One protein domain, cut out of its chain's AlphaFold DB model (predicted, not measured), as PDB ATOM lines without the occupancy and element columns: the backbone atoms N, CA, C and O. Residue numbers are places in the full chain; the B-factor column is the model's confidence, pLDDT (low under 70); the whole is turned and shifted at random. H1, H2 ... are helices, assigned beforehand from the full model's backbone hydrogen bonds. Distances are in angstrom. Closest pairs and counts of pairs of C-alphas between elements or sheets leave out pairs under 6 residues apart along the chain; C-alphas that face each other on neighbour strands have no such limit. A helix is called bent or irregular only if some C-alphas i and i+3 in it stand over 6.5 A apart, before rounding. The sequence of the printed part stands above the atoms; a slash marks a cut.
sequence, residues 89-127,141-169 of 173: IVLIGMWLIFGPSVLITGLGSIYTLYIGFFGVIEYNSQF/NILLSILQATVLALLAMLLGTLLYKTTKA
ATOM      1  N   ILE A  89     -11.852 -10.117 158.341       83.62
ATOM      2  CA  ILE A  89     -11.858  -9.645 156.949       83.62
ATOM      3  C   ILE A  89     -10.713  -8.659 156.652       83.62
ATOM      4  O   ILE A  89     -10.082  -8.748 155.603       83.62
ATOM      5  N   VAL A  90     -10.402  -7.748 157.584       83.25
ATOM      6  CA  VAL A  90      -9.320  -6.762 157.435       83.25
ATOM      7  C   VAL A  90      -7.976  -7.461 157.567       83.25
ATOM      8  O   VAL A  90      -7.065  -7.186 156.792       83.25
ATOM      9  N   LEU A  91      -7.865  -8.406 158.501       83.12
ATOM     10  CA  LEU A  91      -6.652  -9.193 158.692       83.12
ATOM     11  C   LEU A  91      -6.373 -10.088 157.475       83.12
ATOM     12  O   LEU A  91      -5.238 -10.146 157.013       83.12
ATOM     13  N   ILE A  92      -7.415 -10.701 156.902       90.06
ATOM     14  CA  ILE A  92      -7.347 -11.443 155.636       90.06
ATOM     15  C   ILE A  92      -6.933 -10.517 154.492       90.06
ATOM     16  O   ILE A  92      -6.050 -10.884 153.725       90.06
ATOM     17  N   GLY A  93      -7.512  -9.317 154.384       88.25
ATOM     18  CA  GLY A  93      -7.152  -8.344 153.349       88.25
ATOM     19  C   GLY A  93      -5.696  -7.885 153.456       88.25
ATOM     20  O   GLY A  93      -4.956  -7.925 152.475       88.25
ATOM     21  N   MET A  94      -5.254  -7.532 154.665       89.94
ATOM     22  CA  MET A  94      -3.865  -7.174 154.952       89.94
ATOM     23  C   MET A  94      -2.922  -8.338 154.614       89.94
ATOM     24  O   MET A  94      -1.886  -8.144 153.982       89.94
ATOM     25  N   TRP A  95      -3.299  -9.565 154.975       92.31
ATOM     26  CA  TRP A  95      -2.512 -10.756 154.679       92.31
ATOM     27  C   TRP A  95      -2.483 -11.086 153.180       92.31
ATOM     28  O   TRP A  95      -1.446 -11.493 152.675       92.31
ATOM     29  N   LEU A  96      -3.557 -10.849 152.429       91.75
ATOM     30  CA  LEU A  96      -3.584 -11.038 150.972       91.75
ATOM     31  C   LEU A  96      -2.671 -10.050 150.234       91.75
ATOM     32  O   LEU A  96      -2.069 -10.412 149.227       91.75
ATOM     33  N   ILE A  97      -2.548  -8.822 150.745       88.31
ATOM     34  CA  ILE A  97      -1.708  -7.774 150.149       88.31
ATOM     35  C   ILE A  97      -0.234  -7.963 150.535       88.31
ATOM     36  O   ILE A  97       0.650  -7.896 149.680       88.31
ATOM     37  N   PHE A  98       0.049  -8.207 151.817       89.50
ATOM     38  CA  PHE A  98       1.419  -8.216 152.338       89.50
ATOM     39  C   PHE A  98       1.991  -9.619 152.572       89.50
ATOM     40  O   PHE A  98       3.208  -9.797 152.536       89.50
ATOM     41  N   GLY A  99       1.149 -10.630 152.770       93.62
ATOM     42  CA  GLY A  99       1.554 -12.002 153.083       93.62
ATOM     43  C   GLY A  99       2.417 -12.655 152.000       93.62
ATOM     44  O   GLY A  99       3.509 -13.118 152.330       93.62
ATOM     45  N   PRO A 100       2.015 -12.657 150.712       90.19
ATOM     46  CA  PRO A 100       2.838 -13.219 149.640       90.19
ATOM     47  C   PRO A 100       4.206 -12.543 149.532       90.19
ATOM     48  O   PRO A 100       5.220 -13.218 149.380       90.19
ATOM     49  N   SER A 101       4.250 -11.217 149.680       87.38
ATOM     50  CA  SER A 101       5.493 -10.441 149.636       87.38
ATOM     51  C   SER A 101       6.442 -10.840 150.766       87.38
ATOM     52  O   SER A 101       7.623 -11.082 150.517       87.38
ATOM     53  N   VAL A 102       5.929 -10.974 151.993       89.75
ATOM     54  CA  VAL A 102       6.711 -11.422 153.157       89.75
ATOM     55  C   VAL A 102       7.172 -12.874 152.994       89.75
ATOM     56  O   VAL A 102       8.318 -13.183 153.307       89.75
ATOM     57  N   LEU A 103       6.331 -13.761 152.456       90.69
ATOM     58  CA  LEU A 103       6.700 -15.159 152.223       90.69
ATOM     59  C   LEU A 103       7.773 -15.305 151.142       90.69
ATOM     60  O   LEU A 103       8.754 -16.006 151.363       90.69
ATOM     61  N   ILE A 104       7.626 -14.637 149.996       91.06
ATOM     62  CA  ILE A 104       8.588 -14.733 148.889       91.06
ATOM     63  C   ILE A 104       9.938 -14.151 149.307       91.06
ATOM     64  O   ILE A 104      10.972 -14.780 149.090       91.06
ATOM     65  N   THR A 105       9.942 -12.972 149.931       88.50
ATOM     66  CA  THR A 105      11.192 -12.337 150.372       88.50
ATOM     67  C   THR A 105      11.833 -13.094 151.530       88.50
ATOM     68  O   THR A 105      13.039 -13.338 151.500       88.50
ATOM     69  N   GLY A 106      11.043 -13.532 152.513       89.69
ATOM     70  CA  GLY A 106      11.528 -14.304 153.655       89.69
ATOM     71  C   GLY A 106      12.099 -15.661 153.243       89.69
ATOM     72  O   GLY A 106      13.259 -15.953 153.526       89.69
ATOM     73  N   LEU A 107      11.321 -16.473 152.518       90.75
ATOM     74  CA  LEU A 107      11.762 -17.795 152.060       90.75
ATOM     75  C   LEU A 107      12.895 -17.694 151.037       90.75
ATOM     76  O   LEU A 107      13.837 -18.480 151.104       90.75
ATOM     77  N   GLY A 108      12.848 -16.708 150.137       88.75
ATOM     78  CA  GLY A 108      13.923 -16.449 149.182       88.75
ATOM     79  C   GLY A 108      15.245 -16.128 149.880       88.75
ATOM     80  O   GLY A 108      16.277 -16.679 149.512       88.75
ATOM     81  N   SER A 109      15.204 -15.313 150.938       89.81
ATOM     82  CA  SER A 109      16.397 -14.973 151.728       89.81
ATOM     83  C   SER A 109      16.959 -16.182 152.480       89.81
ATOM     84  O   SER A 109      18.169 -16.370 152.546       89.81
ATOM     85  N   ILE A 110      16.097 -17.039 153.030       93.00
ATOM     86  CA  ILE A 110      16.542 -18.272 153.699       93.00
ATOM     87  C   ILE A 110      17.175 -19.233 152.685       93.00
ATOM     88  O   ILE A 110      18.211 -19.835 152.962       93.00
ATOM     89  N   TYR A 111      16.580 -19.364 151.499       93.38
ATOM     90  CA  TYR A 111      17.073 -20.250 150.449       93.38
ATOM     91  C   TYR A 111      18.436 -19.812 149.896       93.38
ATOM     92  O   TYR A 111      19.318 -20.651 149.708       93.38
ATOM     93  N   THR A 112      18.656 -18.509 149.691       88.31
ATOM     94  CA  THR A 112      19.963 -17.993 149.249       88.31
ATOM     95  C   THR A 112      21.045 -18.209 150.302       88.31
ATOM     96  O   THR A 112      22.156 -18.611 149.954       88.31
ATOM     97  N   LEU A 113      20.721 -18.025 151.587       91.94
ATOM     98  CA  LEU A 113      21.633 -18.348 152.685       91.94
ATOM     99  C   LEU A 113      21.955 -19.846 152.738       91.94
ATOM    100  O   LEU A 113      23.113 -20.211 152.926       91.94
ATOM    101  N   TYR A 114      20.958 -20.709 152.530       93.19
ATOM    102  CA  TYR A 114      21.147 -22.158 152.496       93.19
ATOM    103  C   TYR A 114      22.090 -22.588 151.364       93.19
ATOM    104  O   TYR A 114      23.066 -23.292 151.623       93.19
ATOM    105  N   ILE A 115      21.854 -22.126 150.129       91.00
ATOM    106  CA  ILE A 115      22.736 -22.426 148.989       91.00
ATOM    107  C   ILE A 115      24.148 -21.904 149.245       91.00
ATOM    108  O   ILE A 115      25.110 -22.634 149.023       91.00
ATOM    109  N   GLY A 116      24.283 -20.665 149.725       85.75
ATOM    110  CA  GLY A 116      25.590 -20.084 150.030       85.75
ATOM    111  C   GLY A 116      26.348 -20.904 151.073       85.75
ATOM    112  O   GLY A 116      27.526 -21.199 150.890       85.75
ATOM    113  N   PHE A 117      25.666 -21.339 152.133       88.12
ATOM    114  CA  PHE A 117      26.267 -22.148 153.187       88.12
ATOM    115  C   PHE A 117      26.736 -23.520 152.685       88.12
ATOM    116  O   PHE A 117      27.884 -23.899 152.915       88.12
ATOM    117  N   PHE A 118      25.888 -24.249 151.955       85.44
ATOM    118  CA  PHE A 118      26.254 -25.559 151.403       85.44
ATOM    119  C   PHE A 118      27.331 -25.455 150.319       85.44
ATOM    120  O   PHE A 118      28.271 -26.247 150.322       85.44
ATOM    121  N   GLY A 119      27.257 -24.438 149.458       83.94
ATOM    122  CA  GLY A 119      28.278 -24.172 148.448       83.94
ATOM    123  C   GLY A 119      29.651 -23.888 149.062       83.94
ATOM    124  O   GLY A 119      30.657 -24.368 148.551       83.94
ATOM    125  N   VAL A 120      29.711 -23.177 150.194       81.88
ATOM    126  CA  VAL A 120      30.969 -22.945 150.927       81.88
ATOM    127  C   VAL A 120      31.529 -24.239 151.524       81.88
ATOM    128  O   VAL A 120      32.742 -24.444 151.495       81.88
ATOM    129  N   ILE A 121      30.680 -25.124 152.054       82.38
ATOM    130  CA  ILE A 121      31.128 -26.414 152.605       82.38
ATOM    131  C   ILE A 121      31.734 -27.292 151.507       82.38
ATOM    132  O   ILE A 121      32.820 -27.839 151.696       82.38
ATOM    133  N   GLU A 122      31.065 -27.403 150.360       80.62
ATOM    134  CA  GLU A 122      31.542 -28.216 149.238       80.62
ATOM    135  C   GLU A 122      32.777 -27.601 148.561       80.62
ATOM    136  O   GLU A 122      33.702 -28.310 148.173       80.62
ATOM    137  N   TYR A 123      32.875 -26.269 148.526       73.12
ATOM    138  CA  TYR A 123      34.090 -25.587 148.085       73.12
ATOM    139  C   TYR A 123      35.293 -25.902 148.988       73.12
ATOM    140  O   TYR A 123      36.387 -26.188 148.500       73.12
ATOM    141  N   ASN A 124      35.095 -25.898 150.310       72.00
ATOM    142  CA  ASN A 124      36.164 -26.202 151.262       72.00
ATOM    143  C   ASN A 124      36.625 -27.664 151.198       72.00
ATOM    144  O   ASN A 124      37.797 -27.927 151.454       72.00
ATOM    145  N   SER A 125      35.750 -28.613 150.843       75.94
ATOM    146  CA  SER A 125      36.146 -30.022 150.716       75.94
ATOM    147  C   SER A 125      36.956 -30.304 149.444       75.94
ATOM    148  O   SER A 125      37.763 -31.231 149.428       75.94
ATOM    149  N   GLN A 126      36.783 -29.501 148.390       67.31
ATOM    150  CA  GLN A 126      37.441 -29.712 147.097       67.31
ATOM    151  C   GLN A 126      38.772 -28.952 146.946       67.31
ATOM    152  O   GLN A 126      39.619 -29.344 146.136       67.31
ATOM    153  N   PHE A 127      38.997 -27.913 147.759       63.28
ATOM    154  CA  PHE A 127      40.211 -27.086 147.740       63.28
ATOM    155  C   PHE A 127      41.506 -27.857 148.064       63.28
ATOM    156  O   PHE A 127      42.588 -27.397 147.712       63.28
ATOM    157  N   ASN A 141      27.271 -17.069 138.818       71.38
ATOM    158  CA  ASN A 141      26.292 -17.155 139.906       71.38
ATOM    159  C   ASN A 141      26.006 -15.789 140.552       71.38
ATOM    160  O   ASN A 141      24.856 -15.476 140.872       71.38
ATOM    161  N   ILE A 142      27.031 -14.943 140.705       77.31
ATOM    162  CA  ILE A 142      26.859 -13.576 141.215       77.31
ATOM    163  C   ILE A 142      26.017 -12.760 140.230       77.31
ATOM    164  O   ILE A 142      25.059 -12.100 140.638       77.31
ATOM    165  N   LEU A 143      26.312 -12.852 138.933       79.00
ATOM    166  CA  LEU A 143      25.587 -12.117 137.898       79.00
ATOM    167  C   LEU A 143      24.109 -12.526 137.838       79.00
ATOM    168  O   LEU A 143      23.233 -11.662 137.754       79.00
ATOM    169  N   LEU A 144      23.822 -13.825 137.972       77.69
ATOM    170  CA  LEU A 144      22.457 -14.344 138.008       77.69
ATOM    171  C   LEU A 144      21.682 -13.846 139.242       77.69
ATOM    172  O   LEU A 144      20.521 -13.457 139.121       77.69
ATOM    173  N   SER A 145      22.331 -13.782 140.411       77.50
ATOM    174  CA  SER A 145      21.705 -13.261 141.637       77.50
ATOM    175  C   SER A 145      21.369 -11.765 141.548       77.50
ATOM    176  O   SER A 145      20.282 -11.347 141.953       77.50
ATOM    177  N   ILE A 146      22.253 -10.963 140.943       82.12
ATOM    178  CA  ILE A 146      22.027  -9.529 140.710       82.12
ATOM    179  C   ILE A 146      20.877  -9.333 139.716       82.12
ATOM    180  O   ILE A 146      19.993  -8.497 139.934       82.12
ATOM    181  N   LEU A 147      20.845 -10.128 138.644       86.19
ATOM    182  CA  LEU A 147      19.764 -10.087 137.663       86.19
ATOM    183  C   LEU A 147      18.413 -10.438 138.307       86.19
ATOM    184  O   LEU A 147      17.422  -9.744 138.099       86.19
ATOM    185  N   GLN A 148      18.367 -11.465 139.153       84.06
ATOM    186  CA  GLN A 148      17.143 -11.843 139.857       84.06
ATOM    187  C   GLN A 148      16.665 -10.741 140.817       84.06
ATOM    188  O   GLN A 148      15.478 -10.404 140.828       84.06
ATOM    189  N   ALA A 149      17.575 -10.143 141.590       80.69
ATOM    190  CA  ALA A 149      17.241  -9.059 142.512       80.69
ATOM    191  C   ALA A 149      16.700  -7.818 141.779       80.69
ATOM    192  O   ALA A 149      15.715  -7.216 142.211       80.69
ATOM    193  N   THR A 150      17.302  -7.458 140.642       86.62
ATOM    194  CA  THR A 150      16.864  -6.307 139.836       86.62
ATOM    195  C   THR A 150      15.491  -6.527 139.204       86.62
ATOM    196  O   THR A 150      14.648  -5.630 139.264       86.62
ATOM    197  N   VAL A 151      15.211  -7.724 138.675       90.94
ATOM    198  CA  VAL A 151      13.884  -8.066 138.138       90.94
ATOM    199  C   VAL A 151      12.809  -7.963 139.223       90.94
ATOM    200  O   VAL A 151      11.765  -7.354 138.984       90.94
ATOM    201  N   LEU A 152      13.066  -8.480 140.430       82.06
ATOM    202  CA  LEU A 152      12.120  -8.387 141.548       82.06
ATOM    203  C   LEU A 152      11.864  -6.937 141.978       82.06
ATOM    204  O   LEU A 152      10.714  -6.568 142.224       82.06
ATOM    205  N   ALA A 153      12.903  -6.101 142.018       85.38
ATOM    206  CA  ALA A 153      12.764  -4.685 142.350       85.38
ATOM    207  C   ALA A 153      11.885  -3.932 141.334       85.38
ATOM    208  O   ALA A 153      11.012  -3.154 141.722       85.38
ATOM    209  N   LEU A 154      12.065  -4.197 140.035       91.31
ATOM    210  CA  LEU A 154      11.243  -3.596 138.980       91.31
ATOM    211  C   LEU A 154       9.781  -4.051 139.058       91.31
ATOM    212  O   LEU A 154       8.871  -3.238 138.900       91.31
ATOM    213  N   LEU A 155       9.550  -5.332 139.346       89.88
ATOM    214  CA  LEU A 155       8.208  -5.896 139.489       89.88
ATOM    215  C   LEU A 155       7.469  -5.283 140.687       89.88
ATOM    216  O   LEU A 155       6.306  -4.896 140.564       89.88
ATOM    217  N   ALA A 156       8.163  -5.112 141.815       86.06
ATOM    218  CA  ALA A 156       7.626  -4.436 142.992       86.06
ATOM    219  C   ALA A 156       7.271  -2.969 142.700       86.06
ATOM    220  O   ALA A 156       6.190  -2.513 143.079       86.06
ATOM    221  N   MET A 157       8.129  -2.240 141.976       89.69
ATOM    222  CA  MET A 157       7.826  -0.868 141.557       89.69
ATOM    223  C   MET A 157       6.612  -0.802 140.624       89.69
ATOM    224  O   MET A 157       5.730   0.031 140.830       89.69
ATOM    225  N   LEU A 158       6.512  -1.698 139.637       92.75
ATOM    226  CA  LEU A 158       5.361  -1.759 138.734       92.75
ATOM    227  C   LEU A 158       4.059  -2.018 139.498       92.75
ATOM    228  O   LEU A 158       3.101  -1.263 139.342       92.75
ATOM    229  N   LEU A 159       4.038  -3.016 140.382       89.69
ATOM    230  CA  LEU A 159       2.869  -3.308 141.214       89.69
ATOM    231  C   LEU A 159       2.506  -2.126 142.120       89.69
ATOM    232  O   LEU A 159       1.336  -1.749 142.188       89.69
ATOM    233  N   GLY A 160       3.498  -1.480 142.740       88.06
ATOM    234  CA  GLY A 160       3.293  -0.277 143.547       88.06
ATOM    235  C   GLY A 160       2.658   0.864 142.748       88.06
ATOM    236  O   GLY A 160       1.699   1.485 143.207       88.06
ATOM    237  N   THR A 161       3.121   1.112 141.519       90.62
ATOM    238  CA  THR A 161       2.537   2.155 140.659       90.62
ATOM    239  C   THR A 161       1.119   1.829 140.190       90.62
ATOM    240  O   THR A 161       0.288   2.735 140.094       90.62
ATOM    241  N   LEU A 162       0.811   0.553 139.932       87.88
ATOM    242  CA  LEU A 162      -0.542   0.120 139.580       87.88
ATOM    243  C   LEU A 162      -1.502   0.310 140.757       87.88
ATOM    244  O   LEU A 162      -2.568   0.893 140.572       87.88
ATOM    245  N   LEU A 163      -1.091  -0.081 141.966       83.44
ATOM    246  CA  LEU A 163      -1.869   0.140 143.187       83.44
ATOM    247  C   LEU A 163      -2.065   1.634 143.486       83.44
ATOM    248  O   LEU A 163      -3.153   2.052 143.871       83.44
ATOM    249  N   TYR A 164      -1.049   2.469 143.261       87.94
ATOM    250  CA  TYR A 164      -1.180   3.920 143.428       87.94
ATOM    251  C   TYR A 164      -2.192   4.535 142.446       87.94
ATOM    252  O   TYR A 164      -2.955   5.435 142.798       87.94
ATOM    253  N   LYS A 165      -2.231   4.050 141.199       87.38
ATOM    254  CA  LYS A 165      -3.204   4.533 140.211       87.38
ATOM    255  C   LYS A 165      -4.632   4.123 140.557       87.38
ATOM    256  O   LYS A 165      -5.535   4.942 140.394       87.38
ATOM    257  N   THR A 166      -4.845   2.894 141.023       82.06
ATOM    258  CA  THR A 166      -6.194   2.416 141.357       82.06
ATOM    259  C   THR A 166      -6.763   3.131 142.578       82.06
ATOM    260  O   THR A 166      -7.941   3.477 142.567       82.06
ATOM    261  N   THR A 167      -5.942   3.443 143.587       80.94
ATOM    262  CA  THR A 167      -6.396   4.203 144.765       80.94
ATOM    263  C   THR A 167      -6.730   5.653 144.423       80.94
ATOM    264  O   THR A 167      -7.765   6.158 144.852       80.94
ATOM    265  N   LYS A 168      -5.928   6.316 143.577       80.06
ATOM    266  CA  LYS A 168      -6.199   7.698 143.140       80.06
ATOM    267  C   LYS A 168      -7.447   7.829 142.257       80.06
ATOM    268  O   LYS A 168      -8.038   8.904 142.198       80.06
ATOM    269  N   ALA A 169      -7.848   6.771 141.554       79.69
ATOM    270  CA  ALA A 169      -9.072   6.782 140.752       79.69
ATOM    271  C   ALA A 169     -10.349   6.790 141.614       79.69
ATOM    272  O   ALA A 169     -11.376   7.282 141.161       79.69
TER     273      ALA A 169
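Overview. This is residues 89 to 127 and 141 to 169 of the 173 residues of an uncharacterized protein of Poriferisphaera corsica (UniProt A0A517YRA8). Two long helices run side by side in opposite directions, slid along each other, with a gap between them. The longer, H1, is bent, and its short first arm, H1a, turns away from H2, while its long arm, H1b, runs beside H2. The printed part has 68 residues, with H1 then H2 along the chain and no named strand; the class is all helix. It is extended, with a radius of gyration of the C-alphas of 17.5 A and spans of 60 by 27 by 7 A.

Arrangement. H1, residues 89 to 126, was assigned as one helix by its hydrogen bonds, but is bent: C-alphas 97 and 100 are 7.1 A apart. Its arms H1a, residues 89 to 97, and H1b, residues 100 to 126, stand at a steep tilt of 43 degrees. H2, residues 141 to 169, is apart from both arms, with no C-alpha within 8 A. Every O i to N i+4 pair is within hydrogen-bond range in H1a, H1b and H2.

Along the chain. H1b measures 38.4 A from C-alpha 100 at (2.838, -13.219, 149.640) to C-alpha 126; H1a measures 12.4 A. H2 measures 42.7 A and ends with C-alpha 169 at (-9.072, 6.782, 140.752).

Size, cuts and confidence. The C-alphas farthest apart, of Phe 127 and Ala 169, are 60.2 A apart. Residues 128 to 140 are not printed; C-alphas 127 and 141 are 18.8 A apart across the cut. Residues 126 to 127 have pLDDT under 70.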